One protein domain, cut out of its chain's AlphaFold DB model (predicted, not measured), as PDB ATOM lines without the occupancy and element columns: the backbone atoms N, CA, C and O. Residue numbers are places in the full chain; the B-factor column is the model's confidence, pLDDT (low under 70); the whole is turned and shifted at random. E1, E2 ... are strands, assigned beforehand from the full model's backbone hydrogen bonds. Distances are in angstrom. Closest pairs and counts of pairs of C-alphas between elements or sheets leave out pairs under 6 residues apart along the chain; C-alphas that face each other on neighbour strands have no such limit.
ATOM      1  N   VAL A   2      14.687 -35.936  58.642       83.75
ATOM      2  CA  VAL A   2      15.043 -37.174  57.936       83.75
ATOM      3  C   VAL A   2      16.086 -36.828  56.861       83.75
ATOM      4  O   VAL A   2      15.986 -35.748  56.281       83.75
ATOM      5  N   PRO A   3      17.115 -37.661  56.619       88.94
ATOM      6  CA  PRO A   3      18.051 -37.433  55.521       88.94
ATOM      7  C   PRO A   3      17.333 -37.514  54.169       88.94
ATOM      8  O   PRO A   3      16.675 -38.512  53.883       88.94
ATOM      9  N   GLU A   4      17.496 -36.495  53.330       93.75
ATOM     10  CA  GLU A   4      16.871 -36.415  52.006       93.75
ATOM     11  C   GLU A   4      17.914 -36.172  50.915       93.75
ATOM     12  O   GLU A   4      18.941 -35.525  51.135       93.75
ATOM     13  N   TRP A   5      17.643 -36.707  49.724       96.50
ATOM     14  CA  TRP A   5      18.458 -36.436  48.547       96.50
ATOM     15  C   TRP A   5      18.229 -35.007  48.068       96.50
ATOM     16  O   TRP A   5      17.110 -34.615  47.750       96.50
ATOM     17  N   VAL A   6      19.318 -34.263  47.937       96.69
ATOM     18  CA  VAL A   6      19.349 -32.924  47.368       96.69
ATOM     19  C   VAL A   6      19.901 -33.013  45.952       96.69
ATOM     20  O   VAL A   6      20.970 -33.575  45.707       96.69
ATOM     21  N   ARG A   7      19.167 -32.441  45.002       96.81
ATOM     22  CA  ARG A   7      19.647 -32.229  43.640       96.81
ATOM     23  C   ARG A   7      20.456 -30.934  43.607       96.81
ATOM     24  O   ARG A   7      19.913 -29.879  43.915       96.81
ATOM     25  N   HIS A   8      21.737 -31.018  43.259       95.06
ATOM     26  CA  HIS A   8      22.585 -29.837  43.081       95.06
ATOM     27  C   HIS A   8      22.431 -29.256  41.671       95.06
ATOM     28  O   HIS A   8      22.262 -28.053  41.514       95.06
ATOM     29  N   ASP A   9      22.438 -30.133  40.665       93.69
ATOM     30  CA  ASP A   9      22.257 -29.809  39.248       93.69
ATOM     31  C   ASP A   9      21.663 -31.024  38.489       93.69
ATOM     32  O   ASP A   9      21.188 -31.991  39.095       93.69
ATOM     33  N   ASP A  10      21.640 -30.999  37.151       90.00
ATOM     34  CA  ASP A  10      21.108 -32.105  36.335       90.00
ATOM     35  C   ASP A  10      21.925 -33.401  36.408       90.00
ATOM     36  O   ASP A  10      21.422 -34.479  36.092       90.00
ATOM     37  N   SER A  11      23.188 -33.300  36.801       94.19
ATOM     38  CA  SER A  11      24.165 -34.385  36.812       94.19
ATOM     39  C   SER A  11      24.600 -34.767  38.227       94.19
ATOM     40  O   SER A  11      25.240 -35.797  38.378       94.19
ATOM     41  N   THR A  12      24.227 -34.017  39.265       97.00
ATOM     42  CA  THR A  12      24.753 -34.183  40.625       97.00
ATOM     43  C   THR A  12      23.639 -34.242  41.662       97.00
ATOM     44  O   THR A  12      22.847 -33.309  41.818       97.00
ATOM     45  N   HIS A  13      23.617 -35.333  42.426       98.00
ATOM     46  CA  HIS A  13      22.721 -35.536  43.564       98.00
ATOM     47  C   HIS A  13      23.542 -35.897  44.796       98.00
ATOM     48  O   HIS A  13      24.514 -36.643  44.690       98.00
ATOM     49  N   TYR A  14      23.156 -35.401  45.967       97.69
ATOM     50  CA  TYR A  14      23.859 -35.714  47.203       97.69
ATOM     51  C   TYR A  14      22.924 -35.868  48.399       97.69
ATOM     52  O   TYR A  14      21.800 -35.382  48.394       97.69
ATOM     53  N   ILE A  15      23.402 -36.545  49.437       97.31
ATOM     54  CA  ILE A  15      22.729 -36.684  50.727       97.31
ATOM     55  C   ILE A  15      23.778 -36.634  51.839       97.31
ATOM     56  O   ILE A  15      24.872 -37.184  51.706       97.31
ATOM     57  N   ASN A  16      23.454 -35.950  52.938       95.75
ATOM     58  CA  ASN A  16      24.303 -35.889  54.125       95.75
ATOM     59  C   ASN A  16      23.772 -36.846  55.192       95.75
ATOM     60  O   ASN A  16      22.685 -36.642  55.734       95.75
ATOM     61  N   LEU A  17      24.561 -37.861  55.535       94.19
ATOM     62  CA  LEU A  17      24.246 -38.800  56.606       94.19
ATOM     63  C   LEU A  17      24.914 -38.336  57.904       94.19
ATOM     64  O   LEU A  17      26.118 -38.072  57.945       94.19
ATOM     65  N   GLY A  18      24.116 -38.169  58.965       90.62
ATOM     66  CA  GLY A  18      24.605 -37.737  60.281       90.62
ATOM     67  C   GLY A  18      25.315 -36.375  60.294       90.62
ATOM     68  O   GLY A  18      26.075 -36.108  61.216       90.62
ATOM     69  N   LYS A  19      25.114 -35.534  59.263       87.75
ATOM     70  CA  LYS A  19      25.858 -34.278  59.008       87.75
ATOM     71  C   LYS A  19      27.382 -34.437  58.870       87.75
ATOM     72  O   LYS A  19      28.091 -33.436  58.860       87.75
ATOM     73  N   ALA A  20      27.876 -35.666  58.749       87.88
ATOM     74  CA  ALA A  20      29.305 -35.971  58.726       87.88
ATOM     75  C   ALA A  20      29.722 -36.701  57.446       87.88
ATOM     76  O   ALA A  20      30.809 -36.465  56.924       87.88
ATOM     77  N   LEU A  21      28.860 -37.576  56.921       93.75
ATOM     78  CA  LEU A  21      29.172 -38.406  55.765       93.75
ATOM     79  C   LEU A  21      28.395 -37.926  54.537       93.75
ATOM     80  O   LEU A  21      27.186 -38.139  54.424       93.75
ATOM     81  N   LEU A  22      29.108 -37.283  53.613       96.81
ATOM     82  CA  LEU A  22      28.569 -36.859  52.324       96.81
ATOM     83  C   LEU A  22      28.561 -38.038  51.347       96.81
ATOM     84  O   LEU A  22      29.599 -38.653  51.096       96.81
ATOM     85  N   VAL A  23      27.398 -38.314  50.768       98.06
ATOM     86  CA  VAL A  23      27.207 -39.292  49.697       98.06
ATOM     87  C   VAL A  23      26.798 -38.534  48.442       98.06
ATOM     88  O   VAL A  23      25.847 -37.760  48.484       98.06
ATOM     89  N   THR A  24      27.490 -38.756  47.329       98.12
ATOM     90  CA  THR A  24      27.225 -38.087  46.052       98.12
ATOM     91  C   THR A  24      27.077 -39.090  44.921       98.12
ATOM     92  O   THR A  24      27.828 -40.066  44.836       98.12
ATOM     93  N   VAL A  25      26.164 -38.794  44.004       97.81
ATOM     94  CA  VAL A  25      25.976 -39.503  42.744       97.81
ATOM     95  C   VAL A  25      26.116 -38.488  41.615       97.81
ATOM     96  O   VAL A  25      25.378 -37.503  41.574       97.81
ATOM     97  N   ILE A  26      27.084 -38.715  40.727       97.25
ATOM     98  CA  ILE A  26      27.487 -37.773  39.680       97.25
ATOM     99  C   ILE A  26      27.418 -38.472  38.323       97.25
ATOM    100  O   ILE A  26      28.057 -39.502  38.122       97.25
ATOM    101  N   HIS A  27      26.653 -37.927  37.386       97.25
ATOM    102  CA  HIS A  27      26.548 -38.452  36.033       97.25
ATOM    103  C   HIS A  27      27.774 -38.042  35.215       97.25
ATOM    104  O   HIS A  27      27.964 -36.873  34.880       97.25
ATOM    105  N   GLU A  28      28.602 -39.020  34.864       94.25
ATOM    106  CA  GLU A  28      29.749 -38.824  33.992       94.25
ATOM    107  C   GLU A  28      29.324 -39.109  32.552       94.25
ATOM    108  O   GLU A  28      28.945 -40.232  32.228       94.25
ATOM    109  N   LYS A  29      29.353 -38.083  31.694       90.00
ATOM    110  CA  LYS A  29      28.875 -38.169  30.300       90.00
ATOM    111  C   LYS A  29      29.976 -38.514  29.293       90.00
ATOM    112  O   LYS A  29      29.665 -38.870  28.162       90.00
ATOM    113  N   MET A  30      31.247 -38.382  29.677       87.56
ATOM    114  CA  MET A  30      32.390 -38.654  28.797       87.56
ATOM    115  C   MET A  30      32.950 -40.064  29.014       87.56
ATOM    116  O   MET A  30      32.960 -40.579  30.133       87.56
ATOM    117  N   GLY A  31      33.447 -40.683  27.940       86.69
ATOM    118  CA  GLY A  31      33.982 -42.046  27.967       86.69
ATOM    119  C   GLY A  31      32.869 -43.091  28.064       86.69
ATOM    120  O   GLY A  31      32.010 -43.154  27.192       86.69
ATOM    121  N   ALA A  32      32.889 -43.910  29.119       86.56
ATOM    122  CA  ALA A  32      31.798 -44.830  29.442       86.56
ATOM    123  C   ALA A  32      30.747 -44.100  30.303       86.56
ATOM    124  O   ALA A  32      31.038 -43.833  31.478       86.56
ATOM    125  N   PRO A  33      29.571 -43.739  29.753       92.25
ATOM    126  CA  PRO A  33      28.591 -42.941  30.470       92.25
ATOM    127  C   PRO A  33      27.969 -43.713  31.633       92.25
ATOM    128  O   PRO A  33      27.740 -44.920  31.550       92.25
ATOM    129  N   GLY A  34      27.683 -43.006  32.721       95.75
ATOM    130  CA  GLY A  34      26.985 -43.574  33.868       95.75
ATOM    131  C   GLY A  34      27.167 -42.767  35.145       95.75
ATOM    132  O   GLY A  34      27.925 -41.800  35.211       95.75
ATOM    133  N   TRP A  35      26.448 -43.175  36.179       97.56
ATOM    134  CA  TRP A  35      26.443 -42.542  37.485       97.56
ATOM    135  C   TRP A  35      27.596 -43.069  38.334       97.56
ATOM    136  O   TRP A  35      27.620 -44.230  38.744       97.56
ATOM    137  N   LYS A  36      28.558 -42.190  38.595       97.44
ATOM    138  CA  LYS A  36      29.658 -42.392  39.530       97.44
ATOM    139  C   LYS A  36      29.175 -42.134  40.952       97.44
ATOM    140  O   LYS A  36      28.457 -41.169  41.203       97.44
ATOM    141  N   ILE A  37      29.610 -42.971  41.888       98.19
ATOM    142  CA  ILE A  37      29.242 -42.874  43.301       98.19
ATOM    143  C   ILE A  37      30.483 -42.544  44.125       98.19
ATOM    144  O   ILE A  37      31.510 -43.220  44.017       98.19
ATOM    145  N   THR A  38      30.365 -41.549  44.998       97.88
ATOM    146  CA  THR A  38      31.405 -41.171  45.959       97.88
ATOM    147  C   THR A  38      30.784 -41.023  47.349       97.88
ATOM    148  O   THR A  38      29.682 -40.506  47.497       97.88
ATOM    149  N   VAL A  39      31.476 -41.519  48.373       97.62
ATOM    150  CA  VAL A  39      31.100 -41.422  49.787       97.62
ATOM    151  C   VAL A  39      32.318 -40.930  50.562       97.62
ATOM    152  O   VAL A  39      33.326 -41.634  50.665       97.62
ATOM    153  N   GLY A  40      32.252 -39.709  51.090       94.56
ATOM    154  CA  GLY A  40      33.413 -39.035  51.670       94.56
ATOM    155  C   GLY A  40      34.581 -39.004  50.676       94.56
ATOM    156  O   GLY A  40      34.458 -38.472  49.577       94.56
ATOM    157  N   LYS A  41      35.717 -39.611  51.044       93.94
ATOM    158  CA  LYS A  41      36.909 -39.723  50.176       93.94
ATOM    159  C   LYS A  41      36.948 -41.000  49.321       93.94
ATOM    160  O   LYS A  41      37.905 -41.207  48.579       93.94
ATOM    161  N   ARG A  42      35.955 -41.888  49.428       95.94
ATOM    162  CA  ARG A  42      35.929 -43.192  48.743       95.94
ATOM    163  C   ARG A  42      35.035 -43.117  47.512       95.94
ATOM    164  O   ARG A  42      33.953 -42.549  47.571       95.94
ATOM    165  N   SER A  43      35.461 -43.717  46.406       96.75
ATOM    166  CA  SER A  43      34.656 -43.811  45.182       96.75
ATOM    167  C   SER A  43      34.403 -45.265  44.819       96.75
ATOM    168  O   SER A  43      35.293 -46.103  44.977       96.75
ATOM    169  N   LEU A  44      33.200 -45.559  44.333       96.12
ATOM    170  CA  LEU A  44      32.899 -46.846  43.723       96.12
ATOM    171  C   LEU A  44      33.544 -46.892  42.332       96.12
ATOM    172  O   LEU A  44      33.510 -45.903  41.599       96.12
ATOM    173  N   LYS A  45      34.165 -48.025  41.989       93.25
ATOM    174  CA  LYS A  45      34.854 -48.197  40.703       93.25
ATOM    175  C   LYS A  45      33.864 -48.268  39.540       93.25
ATOM    176  O   LYS A  45      34.106 -47.667  38.497       93.25
ATOM    177  N   ASP A  46      32.773 -48.997  39.738       94.12
ATOM    178  CA  ASP A  46      31.764 -49.222  38.713       94.12
ATOM    179  C   ASP A  46      30.787 -48.048  38.630       94.12
ATOM    180  O   ASP A  46      30.403 -47.450  39.639       94.12
ATOM    181  N   LYS A  47      30.378 -47.733  37.400       95.81
ATOM    182  CA  LYS A  47      29.347 -46.734  37.113       95.81
ATOM    183  C   LYS A  47      27.998 -47.427  36.970       95.81
ATOM    184  O   LYS A  47      27.909 -48.504  36.386       95.81
TER     185      LYS A  47
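This is residues 2 to 47 of the 90 residues of an uncharacterized protein of Desulfovibrio aerotolerans (UniProt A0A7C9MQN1). This is one small flat sheet of three antiparallel strands side by side, E1, E2 and E3, with E2 in the middle; the stretch before E1 folds back to pair with one edge, residues 6 to 7 beside E1, and the stretch after E3 folds back at the other edge, residues 42 to 43 beside E3. The sheet is a meander, each strand the antiparallel neighbour of the one before, in the order E1, E2, E3. The printed part has 46 residues, with no named helix and three named strands; the class is all strand, though under half of the residues, 20 of 46, are in named elements. It is only just compact, close to loose, with a radius of gyration of the C-alphas of 11.1 A, and it spans 34 by 22 by 12 A.

Begin at the first printed residues: residues 6 to 7 pair, antiparallel, with residues 13 to 14 of E1, the strand of residues 12 to 17. E1 and E2, residues 21 to 28, form a hairpin of antiparallel neighbours, with 166 degrees between their directions. Look at C-alphas 14 and 24, which face each other at 4.3 A, and at N 13 and O 25, within hydrogen-bond range at 2.9 A; N 25 and O 13 are 2.8 A apart. E2 and E3, residues 34 to 39, form the next hairpin, antiparallel at 163 degrees. Here C-alphas 27 and 35 face each other at 4.3 A, and N 36 and O 26 are within hydrogen-bond range at 2.8 A. E1 and E3 are the edge strands and E2 is the inner strand. Beyond E3, residues 42 to 43 pair, antiparallel, with its residues 38 to 39.

Find C-alpha 12 at (24.753, -34.183, 40.625); from there E1 runs 16.6 A to C-alpha 17 at (24.246, -38.800, 56.606). E2 begins at C-alpha 21 and runs 21.8 A to C-alpha 28; with 8 residues it is the longest strand. E3 runs 16.6 A from C-alpha 34 to C-alpha 39, which you find at (31.100, -41.422, 49.787).

The two C-alphas farthest apart are those of Val 2 and Gly 31, at 35.8 A. The links from E1 to E2, with 3 residues between them, and from E2 to E3, with 5, are both tight. The printed part runs from residue 2 to residue 47 and has no cut. Its mean pLDDT is 94.3, and no printed residue is under 70.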